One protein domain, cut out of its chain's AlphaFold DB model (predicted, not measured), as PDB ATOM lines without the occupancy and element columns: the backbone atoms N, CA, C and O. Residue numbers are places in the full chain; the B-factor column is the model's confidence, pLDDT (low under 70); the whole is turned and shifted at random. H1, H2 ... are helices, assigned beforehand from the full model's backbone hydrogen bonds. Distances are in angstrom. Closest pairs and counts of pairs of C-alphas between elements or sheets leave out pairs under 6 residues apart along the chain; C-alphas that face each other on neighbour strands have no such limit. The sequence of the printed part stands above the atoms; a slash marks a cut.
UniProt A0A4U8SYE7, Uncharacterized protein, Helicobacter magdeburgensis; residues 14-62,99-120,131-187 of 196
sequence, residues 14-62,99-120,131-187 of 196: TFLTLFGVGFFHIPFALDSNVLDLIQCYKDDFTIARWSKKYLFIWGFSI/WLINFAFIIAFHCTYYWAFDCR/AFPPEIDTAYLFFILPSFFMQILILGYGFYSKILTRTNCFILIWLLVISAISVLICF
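Overview. This is residues 14 to 62, 99 to 120 and 131 to 187 of the 196 residues of an uncharacterized protein of Helicobacter magdeburgensis (UniProt A0A4U8SYE7). Five helices, H1, H3, H4, H5 and H6, form an up-and-down bundle, each running against the one before, with short H2 across one end. The printed part has 128 residues, six named helices in order H1 to H6 and no named strand; it is all helix, compact, with radius of gyration of the C-alphas 15.4 A, spanning 48 by 27 by 21 A.

Along the chain. H5, residues 134 to 160, is 38.1 A long, beginning at C-alpha 134 (-31.857, -41.514, -38.227). H6, 166 to 186, spans 30.3 A, ending at C-alpha 186 (-30.816, -39.673, -25.687). H4 is 99 to 118, H3 47 to 62, H1 14 to 29, H2 32 to 41.

Arrangement. H5, the hub, forms a hairpin with H6; their closest C-alphas, Leu 155 and Cys 169, are 6.4 A apart. H5 touches H1, closest C-alphas Leu 18 and Pro 146, 6.3 A. H3 touches H4, closest C-alphas Ile 57 and Asn 102, 5.7 A. O i to N i+4 pairs are all within hydrogen-bond range in H2, H3 and H6; 9 of 12 in H1, 15 of 16 in H4, 21 of 23 in H5.

Size, cuts and confidence. The printed part has two cuts: one between Ile 62 and Trp 99, with 36 residues not printed and C-alphas 62 and 99 standing 10.5 A apart across it, and one between residues 120 and 131, with 10 residues not printed and C-alphas 120 and 131 standing 14.1 A apart across it. No printed link is long. pLDDT is under 70 in 53 residues, among them 18 to 51.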
ATOM      1  N   THR A  14     -21.947 -68.022 -28.662       72.19
ATOM      2  CA  THR A  14     -22.816 -66.832 -28.691       72.19
ATOM      3  C   THR A  14     -22.000 -65.563 -28.465       72.19
ATOM      4  O   THR A  14     -22.168 -64.588 -29.189       72.19
ATOM      5  N   PHE A  15     -21.062 -65.588 -27.517       71.50
ATOM      6  CA  PHE A  15     -20.153 -64.480 -27.243       71.50
ATOM      7  C   PHE A  15     -19.258 -64.163 -28.451       71.50
ATOM      8  O   PHE A  15     -19.151 -63.011 -28.859       71.50
ATOM      9  N   LEU A  16     -18.657 -65.185 -29.067       73.19
ATOM     10  CA  LEU A  16     -17.830 -65.043 -30.268       73.19
ATOM     11  C   LEU A  16     -18.647 -64.604 -31.486       73.19
ATOM     12  O   LEU A  16     -18.146 -63.842 -32.304       73.19
ATOM     13  N   THR A  17     -19.902 -65.040 -31.600       72.81
ATOM     14  CA  THR A  17     -20.809 -64.612 -32.676       72.81
ATOM     15  C   THR A  17     -21.196 -63.154 -32.497       72.81
ATOM     16  O   THR A  17     -21.133 -62.392 -33.455       72.81
ATOM     17  N   LEU A  18     -21.523 -62.733 -31.271       69.94
ATOM     18  CA  LEU A  18     -21.755 -61.327 -30.957       69.94
ATOM     19  C   LEU A  18     -20.504 -60.502 -31.264       69.94
ATOM     20  O   LEU A  18     -20.637 -59.465 -31.902       69.94
ATOM     21  N   PHE A  19     -19.306 -60.982 -30.908       69.50
ATOM     22  CA  PHE A  19     -18.032 -60.343 -31.272       69.50
ATOM     23  C   PHE A  19     -17.859 -60.235 -32.778       69.50
ATOM     24  O   PHE A  19     -17.527 -59.167 -33.282       69.50
ATOM     25  N   GLY A  20     -18.156 -61.314 -33.499       65.44
ATOM     26  CA  GLY A  20     -18.159 -61.352 -34.953       65.44
ATOM     27  C   GLY A  20     -19.052 -60.266 -35.553       65.44
ATOM     28  O   GLY A  20     -18.602 -59.449 -36.349       65.44
ATOM     29  N   VAL A  21     -20.312 -60.222 -35.119       67.25
ATOM     30  CA  VAL A  21     -21.310 -59.259 -35.599       67.25
ATOM     31  C   VAL A  21     -20.916 -57.830 -35.225       67.25
ATOM     32  O   VAL A  21     -20.850 -56.968 -36.094       67.25
ATOM     33  N   GLY A  22     -20.585 -57.586 -33.958       63.50
ATOM     34  CA  GLY A  22     -20.209 -56.269 -33.450       63.50
ATOM     35  C   GLY A  22     -18.970 -55.699 -34.128       63.50
ATOM     36  O   GLY A  22     -18.965 -54.538 -34.524       63.50
ATOM     37  N   PHE A  23     -17.919 -56.505 -34.276       63.38
ATOM     38  CA  PHE A  23     -16.622 -56.028 -34.750       63.38
ATOM     39  C   PHE A  23     -16.474 -56.055 -36.273       63.38
ATOM     40  O   PHE A  23     -15.885 -55.138 -36.840       63.38
ATOM     41  N   PHE A  24     -17.005 -57.075 -36.952       63.34
ATOM     42  CA  PHE A  24     -16.838 -57.222 -38.402       63.34
ATOM     43  C   PHE A  24     -18.056 -56.795 -39.201       63.34
ATOM     44  O   PHE A  24     -17.906 -56.449 -40.365       63.34
ATOM     45  N   HIS A  25     -19.257 -56.827 -38.624       61.31
ATOM     46  CA  HIS A  25     -20.442 -56.497 -39.402       61.31
ATOM     47  C   HIS A  25     -20.814 -55.025 -39.281       61.31
ATOM     48  O   HIS A  25     -21.166 -54.416 -40.278       61.31
ATOM     49  N   ILE A  26     -20.693 -54.432 -38.095       59.53
ATOM     50  CA  ILE A  26     -21.270 -53.109 -37.822       59.53
ATOM     51  C   ILE A  26     -20.421 -51.949 -38.366       59.53
ATOM     52  O   ILE A  26     -20.994 -51.090 -39.027       59.53
ATOM     53  N   PRO A  27     -19.079 -51.924 -38.229       55.16
ATOM     54  CA  PRO A  27     -18.260 -50.899 -38.884       55.16
ATOM     55  C   PRO A  27     -18.345 -50.934 -40.417       55.16
ATOM     56  O   PRO A  27     -18.117 -49.916 -41.057       55.16
ATOM     57  N   PHE A  28     -18.661 -52.101 -40.993       53.19
ATOM     58  CA  PHE A  28     -18.693 -52.343 -42.439       53.19
ATOM     59  C   PHE A  28     -20.107 -52.315 -43.044       53.19
ATOM     60  O   PHE A  28     -20.241 -52.263 -44.261       53.19
ATOM     61  N   ALA A  29     -21.158 -52.364 -42.218       51.22
ATOM     62  CA  ALA A  29     -22.552 -52.209 -42.641       51.22
ATOM     63  C   ALA A  29     -23.001 -50.741 -42.665       51.22
ATOM     64  O   ALA A  29     -24.098 -50.445 -43.134       51.22
ATOM     65  N   LEU A  30     -22.173 -49.828 -42.154       56.28
ATOM     66  CA  LEU A  30     -22.417 -48.398 -42.269       56.28
ATOM     67  C   LEU A  30     -22.056 -47.946 -43.679       56.28
ATOM     68  O   LEU A  30     -20.915 -48.101 -44.111       56.28
ATOM     69  N   ASP A  31     -23.050 -47.411 -44.388       54.25
ATOM     70  CA  ASP A  31     -22.884 -46.812 -45.712       54.25
ATOM     71  C   ASP A  31     -21.759 -45.760 -45.670       54.25
ATOM     72  O   ASP A  31     -21.658 -44.979 -44.721       54.25
ATOM     73  N   SER A  32     -20.930 -45.722 -46.717       58.06
ATOM     74  CA  SER A  32     -19.971 -44.646 -46.988       58.06
ATOM     75  C   SER A  32     -20.557 -43.252 -46.756       58.06
ATOM     76  O   SER A  32     -19.891 -42.418 -46.158       58.06
ATOM     77  N   ASN A  33     -21.828 -43.025 -47.097       55.22
ATOM     78  CA  ASN A  33     -22.505 -41.747 -46.870       55.22
ATOM     79  C   ASN A  33     -22.648 -41.395 -45.379       55.22
ATOM     80  O   ASN A  33     -22.548 -40.231 -44.999       55.22
ATOM     81  N   VAL A  34     -22.859 -42.395 -44.516       56.62
ATOM     82  CA  VAL A  34     -22.937 -42.217 -43.056       56.62
ATOM     83  C   VAL A  34     -21.545 -41.978 -42.484       56.62
ATOM     84  O   VAL A  34     -21.373 -41.152 -41.593       56.62
ATOM     85  N   LEU A  35     -20.541 -42.670 -43.018       56.88
ATOM     86  CA  LEU A  35     -19.141 -42.512 -42.631       56.88
ATOM     87  C   LEU A  35     -18.587 -41.136 -43.020       56.88
ATOM     88  O   LEU A  35     -17.857 -40.541 -42.229       56.88
ATOM     89  N   ASP A  36     -18.972 -40.625 -44.187       58.19
ATOM     90  CA  ASP A  36     -18.622 -39.290 -44.667       58.19
ATOM     91  C   ASP A  36     -19.349 -38.211 -43.862       58.19
ATOM     92  O   ASP A  36     -18.708 -37.258 -43.420       58.19
ATOM     93  N   LEU A  37     -20.644 -38.400 -43.549       57.88
ATOM     94  CA  LEU A  37     -21.356 -37.521 -42.615       57.88
ATOM     95  C   LEU A  37     -20.613 -37.456 -41.278       57.88
ATOM     96  O   LEU A  37     -20.268 -36.374 -40.823       57.88
ATOM     97  N   ILE A  38     -20.311 -38.608 -40.675       55.50
ATOM     98  CA  ILE A  38     -19.615 -38.713 -39.387       55.50
ATOM     99  C   ILE A  38     -18.235 -38.025 -39.428       55.50
ATOM    100  O   ILE A  38     -17.868 -37.342 -38.469       55.50
ATOM    101  N   GLN A  39     -17.485 -38.158 -40.528       54.81
ATOM    102  CA  GLN A  39     -16.189 -37.490 -40.716       54.81
ATOM    103  C   GLN A  39     -16.316 -35.970 -40.857       54.81
ATOM    104  O   GLN A  39     -15.461 -35.247 -40.345       54.81
ATOM    105  N   CYS A  40     -17.393 -35.466 -41.465       50.75
ATOM    106  CA  CYS A  40     -17.657 -34.030 -41.557       50.75
ATOM    107  C   CYS A  40     -17.931 -33.359 -40.196       50.75
ATOM    108  O   CYS A  40     -17.807 -32.138 -40.103       50.75
ATOM    109  N   TYR A  41     -18.286 -34.114 -39.145       52.97
ATOM    110  CA  TYR A  41     -18.630 -33.548 -37.831       52.97
ATOM    111  C   TYR A  41     -17.453 -33.451 -36.838       52.97
ATOM    112  O   TYR A  41     -17.520 -32.615 -35.937       52.97
ATOM    113  N   LYS A  42     -16.366 -34.237 -36.972       51.62
ATOM    114  CA  LYS A  42     -15.114 -34.074 -36.187       51.62
ATOM    115  C   LYS A  42     -14.001 -35.035 -36.638       51.62
ATOM    116  O   LYS A  42     -14.243 -36.232 -36.778       51.62
ATOM    117  N   ASP A  43     -12.745 -34.574 -36.624       52.69
ATOM    118  CA  ASP A  43     -11.537 -35.424 -36.771       52.69
ATOM    119  C   ASP A  43     -11.452 -36.570 -35.733       52.69
ATOM    120  O   ASP A  43     -10.801 -37.600 -35.939       52.69
ATOM    121  N   ASP A  44     -12.146 -36.423 -34.600       50.56
ATOM    122  CA  ASP A  44     -12.264 -37.451 -33.560       50.56
ATOM    123  C   ASP A  44     -13.139 -38.654 -33.952       50.56
ATOM    124  O   ASP A  44     -13.095 -39.689 -33.274       50.56
ATOM    125  N   PHE A  45     -13.912 -38.541 -35.034       54.88
ATOM    126  CA  PHE A  45     -14.924 -39.507 -35.460       54.88
ATOM    127  C   PHE A  45     -14.500 -40.337 -36.677       54.88
ATOM    128  O   PHE A  45     -15.317 -40.977 -37.332       54.88
ATOM    129  N   THR A  46     -13.198 -40.418 -36.948       60.62
ATOM    130  CA  THR A  46     -12.685 -41.365 -37.943       60.62
ATOM    131  C   THR A  46     -13.037 -42.809 -37.565       60.62
ATOM    132  O   THR A  46     -12.927 -43.207 -36.399       60.62
ATOM    133  N   ILE A  47     -13.381 -43.625 -38.570       61.25
ATOM    134  CA  ILE A  47     -13.685 -45.065 -38.436       61.25
ATOM    135  C   ILE A  47     -12.634 -45.776 -37.583       61.25
ATOM    136  O   ILE A  47     -12.965 -46.598 -36.730       61.25
ATOM    137  N   ALA A  48     -11.358 -45.429 -37.767       60.66
ATOM    138  CA  ALA A  48     -10.244 -46.002 -37.021       60.66
ATOM    139  C   ALA A  48     -10.298 -45.676 -35.517       60.66
ATOM    140  O   ALA A  48     -10.114 -46.560 -34.678       60.66
ATOM    141  N   ARG A  49     -10.566 -44.417 -35.151       65.94
ATOM    142  CA  ARG A  49     -10.613 -43.971 -33.748       65.94
ATOM    143  C   ARG A  49     -11.868 -44.508 -33.045       65.94
ATOM    144  O   ARG A  49     -11.802 -44.897 -31.878       65.94
ATOM    145  N   TRP A  50     -12.960 -44.644 -33.787       65.94
ATOM    146  CA  TRP A  50     -14.190 -45.317 -33.377       65.94
ATOM    147  C   TRP A  50     -14.030 -46.808 -33.126       65.94
ATOM    148  O   TRP A  50     -14.309 -47.291 -32.028       65.94
ATOM    149  N   SER A  51     -13.496 -47.519 -34.116       66.38
ATOM    150  CA  SER A  51     -13.204 -48.949 -34.024       66.38
ATOM    151  C   SER A  51     -12.273 -49.233 -32.850       66.38
ATOM    152  O   SER A  51     -12.462 -50.209 -32.134       66.38
ATOM    153  N   LYS A  52     -11.313 -48.337 -32.576       71.06
ATOM    154  CA  LYS A  52     -10.421 -48.434 -31.415       71.06
ATOM    155  C   LYS A  52     -11.166 -48.322 -30.079       71.06
ATOM    156  O   LYS A  52     -10.926 -49.141 -29.198       71.06
ATOM    157  N   LYS A  53     -12.064 -47.342 -29.903       73.38
ATOM    158  CA  LYS A  53     -12.876 -47.215 -28.671       73.38
ATOM    159  C   LYS A  53     -13.773 -48.438 -28.471       73.38
ATOM    160  O   LYS A  53     -13.850 -48.972 -27.367       73.38
ATOM    161  N   TYR A  54     -14.379 -48.917 -29.551       71.75
ATOM    162  CA  TYR A  54     -15.212 -50.113 -29.535       71.75
ATOM    163  C   TYR A  54     -14.409 -51.372 -29.174       71.75
ATOM    164  O   TYR A  54     -14.807 -52.131 -28.295       71.75
ATOM    165  N   LEU A  55     -13.215 -51.539 -29.751       75.62
ATOM    166  CA  LEU A  55     -12.277 -52.612 -29.406       75.62
ATOM    167  C   LEU A  55     -11.936 -52.643 -27.918       75.62
ATOM    168  O   LEU A  55     -11.831 -53.726 -27.349       75.62
ATOM    169  N   PHE A  56     -11.786 -51.483 -27.275       81.19
ATOM    170  CA  PHE A  56     -11.546 -51.437 -25.835       81.19
ATOM    171  C   PHE A  56     -12.740 -51.968 -25.038       81.19
ATOM    172  O   PHE A  56     -12.544 -52.849 -24.203       81.19
ATOM    173  N   ILE A  57     -13.964 -51.511 -25.325       81.38
ATOM    174  CA  ILE A  57     -15.194 -51.983 -24.654       81.38
ATOM    175  C   ILE A  57     -15.326 -53.511 -24.782       81.38
ATOM    176  O   ILE A  57     -15.554 -54.235 -23.807       81.38
ATOM    177  N   TRP A  58     -15.102 -54.036 -25.984       81.06
ATOM    178  CA  TRP A  58     -15.163 -55.474 -26.239       81.06
ATOM    179  C   TRP A  58     -14.027 -56.245 -25.580       81.06
ATOM    180  O   TRP A  58     -14.266 -57.298 -24.990       81.06
ATOM    181  N   GLY A  59     -12.811 -55.705 -25.614       83.81
ATOM    182  CA  GLY A  59     -11.648 -56.270 -24.940       83.81
ATOM    183  C   GLY A  59     -11.873 -56.413 -23.437       83.81
ATOM    184  O   GLY A  59     -11.669 -57.494 -22.888       83.81
ATOM    185  N   PHE A  60     -12.379 -55.374 -22.769       85.31
ATOM    186  CA  PHE A  60     -12.703 -55.445 -21.340       85.31
ATOM    187  C   PHE A  60     -13.798 -56.461 -21.038       85.31
ATOM    188  O   PHE A  60     -13.716 -57.204 -20.063       85.31
ATOM    189  N   SER A  61     -14.793 -56.557 -21.906       83.94
ATOM    190  CA  SER A  61     -15.864 -57.530 -21.751       83.94
ATOM    191  C   SER A  61     -15.384 -58.981 -21.965       83.94
ATOM    192  O   SER A  61     -15.834 -59.888 -21.261       83.94
ATOM    193  N   ILE A  62     -14.419 -59.214 -22.865       84.62
ATOM    194  CA  ILE A  62     -13.702 -60.498 -22.995       84.62
ATOM    195  C   ILE A  62     -12.933 -60.804 -21.713       84.62
ATOM    196  O   ILE A  62     -13.009 -61.923 -21.207       84.62
ATOM    197  N   TRP A  99     -15.418 -54.652 -14.851       90.62
ATOM    198  CA  TRP A  99     -16.785 -54.231 -15.129       90.62
ATOM    199  C   TRP A  99     -16.956 -52.722 -15.003       90.62
ATOM    200  O   TRP A  99     -17.521 -52.101 -15.896       90.62
ATOM    201  N   LEU A 100     -16.462 -52.120 -13.919       89.94
ATOM    202  CA  LEU A 100     -16.549 -50.676 -13.701       89.94
ATOM    203  C   LEU A 100     -15.768 -49.899 -14.763       89.94
ATOM    204  O   LEU A 100     -16.268 -48.897 -15.264       89.94
ATOM    205  N   ILE A 101     -14.588 -50.385 -15.157       89.62
ATOM    206  CA  ILE A 101     -13.822 -49.797 -16.262       89.62
ATOM    207  C   ILE A 101     -14.608 -49.890 -17.569       89.62
ATOM    208  O   ILE A 101     -14.755 -48.894 -18.275       89.62
ATOM    209  N   ASN A 102     -15.141 -51.070 -17.883       86.88
ATOM    210  CA  ASN A 102     -15.930 -51.280 -19.087       86.88
ATOM    211  C   ASN A 102     -17.162 -50.368 -19.122       86.88
ATOM    212  O   ASN A 102     -17.428 -49.704 -20.120       86.88
ATOM    213  N   PHE A 103     -17.877 -50.285 -18.002       85.31
ATOM    214  CA  PHE A 103     -19.021 -49.404 -17.825       85.31
ATOM    215  C   PHE A 103     -18.642 -47.933 -18.027       85.31
ATOM    216  O   PHE A 103     -19.311 -47.229 -18.779       85.31
ATOM    217  N   ALA A 104     -17.537 -47.478 -17.432       84.94
ATOM    218  CA  ALA A 104     -17.038 -46.120 -17.620       84.94
ATOM    219  C   ALA A 104     -16.704 -45.830 -19.092       84.94
ATOM    220  O   ALA A 104     -17.044 -44.758 -19.585       84.94
ATOM    221  N   PHE A 105     -16.108 -46.780 -19.820       83.69
ATOM    222  CA  PHE A 105     -15.860 -46.631 -21.258       83.69
ATOM    223  C   PHE A 105     -17.147 -46.589 -22.082       83.69
ATOM    224  O   PHE A 105     -17.227 -45.796 -23.017       83.69
ATOM    225  N   ILE A 106     -18.151 -47.398 -21.738       80.50
ATOM    226  CA  ILE A 106     -19.467 -47.385 -22.390       80.50
ATOM    227  C   ILE A 106     -20.144 -46.023 -22.196       80.50
ATOM    228  O   ILE A 106     -20.601 -45.430 -23.171       80.50
ATOM    229  N   ILE A 107     -20.159 -45.500 -20.967       77.81
ATOM    230  CA  ILE A 107     -20.725 -44.181 -20.663       77.81
ATOM    231  C   ILE A 107     -19.918 -43.072 -21.338       77.81
ATOM    232  O   ILE A 107     -20.498 -42.235 -22.012       77.81
ATOM    233  N   ALA A 108     -18.586 -43.086 -21.248       76.88
ATOM    234  CA  ALA A 108     -17.748 -42.092 -21.915       76.88
ATOM    235  C   ALA A 108     -17.937 -42.112 -23.437       76.88
ATOM    236  O   ALA A 108     -17.954 -41.057 -24.069       76.88
ATOM    237  N   PHE A 109     -18.101 -43.294 -24.037       76.50
ATOM    238  CA  PHE A 109     -18.430 -43.439 -25.450       76.50
ATOM    239  C   PHE A 109     -19.814 -42.868 -25.761       76.50
ATOM    240  O   PHE A 109     -19.914 -42.069 -26.682       76.50
ATOM    241  N   HIS A 110     -20.840 -43.205 -24.976       75.94
ATOM    242  CA  HIS A 110     -22.188 -42.642 -25.096       75.94
ATOM    243  C   HIS A 110     -22.174 -41.108 -24.990       75.94
ATOM    244  O   HIS A 110     -22.655 -40.434 -25.892       75.94
ATOM    245  N   CYS A 111     -21.537 -40.548 -23.960       71.19
ATOM    246  CA  CYS A 111     -21.423 -39.105 -23.775       71.19
ATOM    247  C   CYS A 111     -20.641 -38.448 -24.911       71.19
ATOM    248  O   CYS A 111     -21.136 -37.499 -25.488       71.19
ATOM    249  N   THR A 112     -19.462 -38.963 -25.292       66.62
ATOM    250  CA  THR A 112     -18.695 -38.403 -26.427       66.62
ATOM    251  C   THR A 112     -19.518 -38.467 -27.711       66.62
ATOM    252  O   THR A 112     -19.458 -37.539 -28.513       66.62
ATOM    253  N   TYR A 113     -20.258 -39.561 -27.912       67.25
ATOM    254  CA  TYR A 113     -21.085 -39.759 -29.088       67.25
ATOM    255  C   TYR A 113     -22.125 -38.661 -29.215       67.25
ATOM    256  O   TYR A 113     -22.159 -38.027 -30.251       67.25
ATOM    257  N   TYR A 114     -22.896 -38.376 -28.167       61.53
ATOM    258  CA  TYR A 114     -23.921 -37.334 -28.228       61.53
ATOM    259  C   TYR A 114     -23.339 -35.906 -28.074       61.53
ATOM    260  O   TYR A 114     -23.745 -35.012 -28.810       61.53
ATOM    261  N   TRP A 115     -22.304 -35.680 -27.245       55.34
ATOM    262  CA  TRP A 115     -21.638 -34.366 -27.091       55.34
ATOM    263  C   TRP A 115     -20.935 -33.861 -28.345       55.34
ATOM    264  O   TRP A 115     -20.868 -32.655 -28.576       55.34
ATOM    265  N   ALA A 116     -20.352 -34.746 -29.151       51.16
ATOM    266  CA  ALA A 116     -19.666 -34.301 -30.356       51.16
ATOM    267  C   ALA A 116     -20.607 -33.680 -31.390       51.16
ATOM    268  O   ALA A 116     -20.144 -32.867 -32.185       51.16
ATOM    269  N   PHE A 117     -21.892 -34.030 -31.350       48.88
ATOM    270  CA  PHE A 117     -22.913 -33.447 -32.213       48.88
ATOM    271  C   PHE A 117     -23.620 -32.246 -31.570       48.88
ATOM    272  O   PHE A 117     -24.156 -31.422 -32.302       48.88
ATOM    273  N   ASP A 118     -23.567 -32.099 -30.242       45.53
ATOM    274  CA  ASP A 118     -24.106 -30.932 -29.522       45.53
ATOM    275  C   ASP A 118     -23.171 -29.700 -29.611       45.53
ATOM    276  O   ASP A 118     -23.590 -28.546 -29.606       45.53
ATOM    277  N   CYS A 119     -21.864 -29.913 -29.803       40.78
ATOM    278  CA  CYS A 119     -20.869 -28.836 -29.909       40.78
ATOM    279  C   CYS A 119     -20.739 -28.195 -31.305       40.78
ATOM    280  O   CYS A 119     -19.628 -27.885 -31.742       40.78
ATOM    281  N   ARG A 120     -21.852 -27.938 -32.000       43.12
ATOM    282  CA  ARG A 120     -21.872 -27.023 -33.152       43.12
ATOM    283  C   ARG A 120     -22.976 -25.979 -33.008       43.12
ATOM    284  O   ARG A 120     -23.772 -25.773 -33.912       43.12
ATOM    285  N   ALA A 131     -33.958 -33.235 -35.670       52.50
ATOM    286  CA  ALA A 131     -33.627 -34.508 -35.046       52.50
ATOM    287  C   ALA A 131     -32.287 -35.048 -35.578       52.50
ATOM    288  O   ALA A 131     -31.955 -34.840 -36.750       52.50
ATOM    289  N   PHE A 132     -31.543 -35.761 -34.729       55.94
ATOM    290  CA  PHE A 132     -30.371 -36.525 -35.157       55.94
ATOM    291  C   PHE A 132     -30.707 -37.315 -36.437       55.94
ATOM    292  O   PHE A 132     -31.786 -37.922 -36.494       55.94
ATOM    293  N   PRO A 133     -29.838 -37.319 -37.468       62.25
ATOM    294  CA  PRO A 133     -30.085 -38.118 -38.657       62.25
ATOM    295  C   PRO A 133     -30.345 -39.573 -38.246       62.25
ATOM    296  O   PRO A 133     -29.545 -40.143 -37.489       62.25
ATOM    297  N   PRO A 134     -31.456 -40.188 -38.687       66.19
ATOM    298  CA  PRO A 134     -31.857 -41.514 -38.227       66.19
ATOM    299  C   PRO A 134     -30.797 -42.581 -38.515       66.19
ATOM    300  O   PRO A 134     -30.730 -43.587 -37.811       66.19
ATOM    301  N   GLU A 135     -29.943 -42.368 -39.513       64.12
ATOM    302  CA  GLU A 135     -28.824 -43.233 -39.871       64.12
ATOM    303  C   GLU A 135     -27.736 -43.244 -38.791       64.12
ATOM    304  O   GLU A 135     -27.180 -44.299 -38.485       64.12
ATOM    305  N   ILE A 136     -27.468 -42.089 -38.176       65.12
ATOM    306  CA  ILE A 136     -26.474 -41.915 -37.112       65.12
ATOM    307  C   ILE A 136     -26.993 -42.582 -35.828       65.12
ATOM    308  O   ILE A 136     -26.340 -43.473 -35.288       65.12
ATOM    309  N   ASP A 137     -28.229 -42.295 -35.425       66.94
ATOM    310  CA  ASP A 137     -28.889 -42.966 -34.292       66.94
ATOM    311  C   ASP A 137     -28.930 -44.495 -34.451       66.94
ATOM    312  O   ASP A 137     -28.678 -45.261 -33.513       66.94
ATOM    313  N   THR A 138     -29.223 -44.957 -35.665       71.12
ATOM    314  CA  THR A 138     -29.246 -46.383 -35.997       71.12
ATOM    315  C   THR A 138     -27.847 -46.990 -35.899       71.12
ATOM    316  O   THR A 138     -27.690 -48.055 -35.297       71.12
ATOM    317  N   ALA A 139     -26.817 -46.305 -36.408       71.25
ATOM    318  CA  ALA A 139     -25.422 -46.717 -36.270       71.25
ATOM    319  C   ALA A 139     -25.043 -46.917 -34.800       71.25
ATOM    320  O   ALA A 139     -24.521 -47.968 -34.422       71.25
ATOM    321  N   TYR A 140     -25.364 -45.940 -33.953       73.50
ATOM    322  CA  TYR A 140     -25.123 -46.010 -32.518       73.50
ATOM    323  C   TYR A 140     -25.794 -47.217 -31.859       73.50
ATOM    324  O   TYR A 140     -25.142 -47.941 -31.099       73.50
ATOM    325  N   LEU A 141     -27.071 -47.469 -32.175       75.00
ATOM    326  CA  LEU A 141     -27.793 -48.634 -31.666       75.00
ATOM    327  C   LEU A 141     -27.120 -49.942 -32.058       75.00
ATOM    328  O   LEU A 141     -26.963 -50.824 -31.209       75.00
ATOM    329  N   PHE A 142     -26.693 -50.063 -33.315       74.44
ATOM    330  CA  PHE A 142     -25.974 -51.245 -33.764       74.44
ATOM    331  C   PHE A 142     -24.695 -51.458 -32.954       74.44
ATOM    332  O   PHE A 142     -24.405 -52.588 -32.586       74.44
ATOM    333  N   PHE A 143     -23.964 -50.418 -32.562       72.62
ATOM    334  CA  PHE A 143     -22.780 -50.608 -31.719       72.62
ATOM    335  C   PHE A 143     -23.116 -50.957 -30.266       72.62
ATOM    336  O   PHE A 143     -22.518 -51.872 -29.679       72.62
ATOM    337  N   ILE A 144     -24.050 -50.231 -29.658       76.56
ATOM    338  CA  ILE A 144     -24.297 -50.322 -28.219       76.56
ATOM    339  C   ILE A 144     -25.079 -51.587 -27.841       76.56
ATOM    340  O   ILE A 144     -24.785 -52.210 -26.820       76.56
ATOM    341  N   LEU A 145     -26.026 -52.021 -28.678       79.06
ATOM    342  CA  LEU A 145     -26.945 -53.118 -28.370       79.06
ATOM    343  C   LEU A 145     -26.227 -54.475 -28.204       79.06
ATOM    344  O   LEU A 145     -26.449 -55.130 -27.181       79.06
ATOM    345  N   PRO A 146     -25.308 -54.896 -29.098       78.81
ATOM    346  CA  PRO A 146     -24.489 -56.089 -28.881       78.81
ATOM    347  C   PRO A 146     -23.662 -56.014 -27.597       78.81
ATOM    348  O   PRO A 146     -23.516 -57.016 -26.899       78.81
ATOM    349  N   SER A 147     -23.168 -54.821 -27.249       78.31
ATOM    350  CA  SER A 147     -22.371 -54.613 -26.038       78.31
ATOM    351  C   SER A 147     -23.223 -54.847 -24.784       78.31
ATOM    352  O   SER A 147     -22.786 -55.561 -23.879       78.31
ATOM    353  N   PHE A 148     -24.466 -54.348 -24.761       83.12
ATOM    354  CA  PHE A 148     -25.451 -54.641 -23.710       83.12
ATOM    355  C   PHE A 148     -25.790 -56.126 -23.618       83.12
ATOM    356  O   PHE A 148     -25.741 -56.694 -22.526       83.12
ATOM    357  N   PHE A 149     -26.096 -56.774 -24.745       83.69
ATOM    358  CA  PHE A 149     -26.370 -58.213 -24.763       83.69
ATOM    359  C   PHE A 149     -25.203 -59.007 -24.189       83.69
ATOM    360  O   PHE A 149     -25.403 -59.930 -23.401       83.69
ATOM    361  N   MET A 150     -23.977 -58.612 -24.515       82.88
ATOM    362  CA  MET A 150     -22.795 -59.272 -23.998       82.88
ATOM    363  C   MET A 150     -22.629 -59.075 -22.489       82.88
ATOM    364  O   MET A 150     -22.346 -60.044 -21.787       82.88
ATOM    365  N   GLN A 151     -22.890 -57.875 -21.961       86.12
ATOM    366  CA  GLN A 151     -22.916 -57.642 -20.512       86.12
ATOM    367  C   GLN A 151     -23.964 -58.523 -19.812       86.12
ATOM    368  O   GLN A 151     -23.666 -59.150 -18.793       86.12
ATOM    369  N   ILE A 152     -25.171 -58.633 -20.377       88.31
ATOM    370  CA  ILE A 152     -26.240 -59.491 -19.844       88.31
ATOM    371  C   ILE A 152     -25.794 -60.958 -19.819       88.31
ATOM    372  O   ILE A 152     -25.971 -61.638 -18.807       88.31
ATOM    373  N   LEU A 153     -25.171 -61.446 -20.897       86.06
ATOM    374  CA  LEU A 153     -24.657 -62.816 -20.974       86.06
ATOM    375  C   LEU A 153     -23.555 -63.077 -19.943       86.06
ATOM    376  O   LEU A 153     -23.569 -64.120 -19.286       86.06
ATOM    377  N   ILE A 154     -22.631 -62.131 -19.760       86.81
ATOM    378  CA  ILE A 154     -21.563 -62.223 -18.760       86.81
ATOM    379  C   ILE A 154     -22.159 -62.320 -17.347       86.81
ATOM    380  O   ILE A 154     -21.765 -63.206 -16.585       86.81
ATOM    381  N   LEU A 155     -23.134 -61.472 -16.993       88.69
ATOM    382  CA  LEU A 155     -23.790 -61.525 -15.678       88.69
ATOM    383  C   LEU A 155     -24.587 -62.810 -15.486       88.69
ATOM    384  O   LEU A 155     -24.481 -63.444 -14.435       88.69
ATOM    385  N   GLY A 156     -25.349 -63.215 -16.502       85.25
ATOM    386  CA  GLY A 156     -26.100 -64.466 -16.491       85.25
ATOM    387  C   GLY A 156     -25.183 -65.665 -16.255       85.25
ATOM    388  O   GLY A 156     -25.484 -66.524 -15.424       85.25
ATOM    389  N   TYR A 157     -24.019 -65.690 -16.907       83.88
ATOM    390  CA  TYR A 157     -23.023 -66.739 -16.718       83.88
ATOM    391  C   TYR A 157     -22.346 -66.685 -15.344       83.88
ATOM    392  O   TYR A 157     -22.217 -67.725 -14.690       83.88
ATOM    393  N   GLY A 158     -21.951 -65.498 -14.876       83.56
ATOM    394  CA  GLY A 158     -21.365 -65.308 -13.546       83.56
ATOM    395  C   GLY A 158     -22.315 -65.741 -12.425       83.56
ATOM    396  O   GLY A 158     -21.883 -66.367 -11.452       83.56
ATOM    397  N   PHE A 159     -23.615 -65.488 -12.601       85.88
ATOM    398  CA  PHE A 159     -24.680 -65.937 -11.707       85.88
ATOM    399  C   PHE A 159     -24.892 -67.454 -11.757       85.88
ATOM    400  O   PHE A 159     -24.863 -68.115 -10.718       85.88
ATOM    401  N   TYR A 160     -25.071 -68.026 -12.954       83.38
ATOM    402  CA  TYR A 160     -25.272 -69.468 -13.146       83.38
ATOM    403  C   TYR A 160     -24.104 -70.284 -12.581       83.38
ATOM    404  O   TYR A 160     -24.306 -71.292 -11.901       83.38
ATOM    405  N   SER A 161     -22.879 -69.803 -12.799       78.44
ATOM    406  CA  SER A 161     -21.646 -70.427 -12.312       78.44
ATOM    407  C   SER A 161     -21.407 -70.214 -10.813       78.44
ATOM    408  O   SER A 161     -20.417 -70.712 -10.285       78.44
ATOM    409  N   LYS A 162     -22.300 -69.494 -10.116       81.44
ATOM    410  CA  LYS A 162     -22.218 -69.164  -8.682       81.44
ATOM    411  C   LYS A 162     -20.932 -68.427  -8.285       81.44
ATOM    412  O   LYS A 162     -20.512 -68.503  -7.134       81.44
ATOM    413  N   ILE A 163     -20.307 -67.723  -9.229       82.19
ATOM    414  CA  ILE A 163     -19.114 -66.907  -8.966       82.19
ATOM    415  C   ILE A 163     -19.543 -65.554  -8.391       82.19
ATOM    416  O   ILE A 163     -18.951 -65.069  -7.426       82.19
ATOM    417  N   LEU A 164     -20.609 -64.979  -8.956       85.00
ATOM    418  CA  LEU A 164     -21.243 -63.764  -8.459       85.00
ATOM    419  C   LEU A 164     -22.365 -64.106  -7.476       85.00
ATOM    420  O   LEU A 164     -23.163 -65.021  -7.699       85.00
ATOM    421  N   THR A 165     -22.458 -63.335  -6.395       84.25
ATOM    422  CA  THR A 165     -23.593 -63.414  -5.469       84.25
ATOM    423  C   THR A 165     -24.836 -62.759  -6.077       84.25
ATOM    424  O   THR A 165     -24.741 -61.939  -6.992       84.25
ATOM    425  N   ARG A 166     -26.023 -63.071  -5.532       84.50
ATOM    426  CA  ARG A 166     -27.280 -62.397  -5.918       84.50
ATOM    427  C   ARG A 166     -27.177 -60.877  -5.783       84.50
ATOM    428  O   ARG A 166     -27.586 -60.164  -6.690       84.50
ATOM    429  N   THR A 167     -26.595 -60.404  -4.683       86.44
ATOM    430  CA  THR A 167     -26.398 -58.976  -4.414       86.44
ATOM    431  C   THR A 167     -25.482 -58.334  -5.453       86.44
ATOM    432  O   THR A 167     -25.830 -57.292  -6.000       86.44
ATOM    433  N   ASN A 168     -24.365 -58.986  -5.792       87.00
ATOM    434  CA  ASN A 168     -23.438 -58.491  -6.809       87.00
ATOM    435  C   ASN A 168     -24.130 -58.391  -8.172       87.00
ATOM    436  O   ASN A 168     -24.092 -57.341  -8.801       87.00
ATOM    437  N   CYS A 169     -24.823 -59.450  -8.600       86.69
ATOM    438  CA  CYS A 169     -25.570 -59.430  -9.856       86.69
ATOM    439  C   CYS A 169     -26.628 -58.326  -9.883       86.69
ATOM    440  O   CYS A 169     -26.761 -57.653 -10.895       86.69
ATOM    441  N   PHE A 170     -27.355 -58.114  -8.784       88.06
ATOM    442  CA  PHE A 170     -28.371 -57.067  -8.703       88.06
ATOM    443  C   PHE A 170     -27.769 -55.670  -8.887       88.06
ATOM    444  O   PHE A 170     -28.259 -54.907  -9.716       88.06
ATOM    445  N   ILE A 171     -26.675 -55.358  -8.184       87.25
ATOM    446  CA  ILE A 171     -25.969 -54.072  -8.318       87.25
ATOM    447  C   ILE A 171     -25.495 -53.859  -9.762       87.25
ATOM    448  O   ILE A 171     -25.674 -52.784 -10.330       87.25
ATOM    449  N   LEU A 172     -24.916 -54.887 -10.382       89.81
ATOM    450  CA  LEU A 172     -24.373 -54.780 -11.736       89.81
ATOM    451  C   LEU A 172     -25.464 -54.690 -12.811       89.81
ATOM    452  O   LEU A 172     -25.296 -53.960 -13.785       89.81
ATOM    453  N   ILE A 173     -26.601 -55.368 -12.618       88.69
ATOM    454  CA  ILE A 173     -27.793 -55.199 -13.460       88.69
ATOM    455  C   ILE A 173     -28.302 -53.761 -13.365       88.69
ATOM    456  O   ILE A 173     -28.627 -53.178 -14.394       88.69
ATOM    457  N   TRP A 174     -28.328 -53.161 -12.172       86.06
ATOM    458  CA  TRP A 174     -28.739 -51.763 -12.015       86.06
ATOM    459  C   TRP A 174     -27.870 -50.794 -12.813       86.06
ATOM    460  O   TRP A 174     -28.411 -49.882 -13.432       86.06
ATOM    461  N   LEU A 175     -26.554 -51.016 -12.875       86.00
ATOM    462  CA  LEU A 175     -25.675 -50.214 -13.732       86.00
ATOM    463  C   LEU A 175     -26.071 -50.338 -15.210       86.00
ATOM    464  O   LEU A 175     -26.172 -49.326 -15.904       86.00
ATOM    465  N   LEU A 176     -26.367 -51.551 -15.689       86.50
ATOM    466  CA  LEU A 176     -26.851 -51.747 -17.061       86.50
ATOM    467  C   LEU A 176     -28.191 -51.056 -17.308       86.50
ATOM    468  O   LEU A 176     -28.364 -50.456 -18.362       86.50
ATOM    469  N   VAL A 177     -29.115 -51.107 -16.346       86.19
ATOM    470  CA  VAL A 177     -30.413 -50.423 -16.438       86.19
ATOM    471  C   VAL A 177     -30.219 -48.912 -16.542       86.19
ATOM    472  O   VAL A 177     -30.810 -48.294 -17.419       86.19
ATOM    473  N   ILE A 178     -29.350 -48.319 -15.718       82.19
ATOM    474  CA  ILE A 178     -29.039 -46.881 -15.775       82.19
ATOM    475  C   ILE A 178     -28.470 -46.507 -17.149       82.19
ATOM    476  O   ILE A 178     -28.923 -45.542 -17.760       82.19
ATOM    477  N   SER A 179     -27.527 -47.293 -17.675       79.88
ATOM    478  CA  SER A 179     -26.969 -47.043 -19.009       79.88
ATOM    479  C   SER A 179     -28.010 -47.221 -20.117       79.88
ATOM    480  O   SER A 179     -28.032 -46.423 -21.049       79.88
ATOM    481  N   ALA A 180     -28.904 -48.206 -20.016       81.62
ATOM    482  CA  ALA A 180     -29.981 -48.407 -20.983       81.62
ATOM    483  C   ALA A 180     -30.992 -47.250 -20.960       81.62
ATOM    484  O   ALA A 180     -31.404 -46.786 -22.019       81.62
ATOM    485  N   ILE A 181     -31.347 -46.744 -19.775       78.25
ATOM    486  CA  ILE A 181     -32.194 -45.553 -19.623       78.25
ATOM    487  C   ILE A 181     -31.505 -44.332 -20.242       78.25
ATOM    488  O   ILE A 181     -32.140 -43.622 -21.011       78.25
ATOM    489  N   SER A 182     -30.209 -44.127 -19.982       72.81
ATOM    490  CA  SER A 182     -29.423 -43.048 -20.603       72.81
ATOM    491  C   SER A 182     -29.474 -43.128 -22.129       72.81
ATOM    492  O   SER A 182     -29.732 -42.132 -22.796       72.81
ATOM    493  N   VAL A 183     -29.308 -44.328 -22.691       73.31
ATOM    494  CA  VAL A 183     -29.433 -44.544 -24.136       73.31
ATOM    495  C   VAL A 183     -30.835 -44.217 -24.632       73.31
ATOM    496  O   VAL A 183     -30.945 -43.511 -25.621       73.31
ATOM    497  N   LEU A 184     -31.889 -44.678 -23.956       72.31
ATOM    498  CA  LEU A 184     -33.277 -44.435 -24.364       72.31
ATOM    499  C   LEU A 184     -33.682 -42.960 -24.291       72.31
ATOM    500  O   LEU A 184     -34.434 -42.514 -25.148       72.31
ATOM    501  N   ILE A 185     -33.206 -42.219 -23.287       66.19
ATOM    502  CA  ILE A 185     -33.479 -40.781 -23.147       66.19
ATOM    503  C   ILE A 185     -32.799 -39.995 -24.274       66.19
ATOM    504  O   ILE A 185     -33.411 -39.099 -24.850       66.19
ATOM    505  N   CYS A 186     -31.556 -40.342 -24.615       61.16
ATOM    506  CA  CYS A 186     -30.816 -39.673 -25.687       61.16
ATOM    507  C   CYS A 186     -31.238 -40.140 -27.092       61.16
ATOM    508  O   CYS A 186     -31.044 -39.412 -28.062       61.16
ATOM    509  N   PHE A 187     -31.823 -41.334 -27.223       57.81
ATOM    510  CA  PHE A 187     -32.223 -41.910 -28.505       57.81
ATOM    511  C   PHE A 187     -33.412 -41.158 -29.107       57.81
ATOM    512  O   PHE A 187     -34.480 -41.096 -28.497       57.81
TER     513      PHE A 187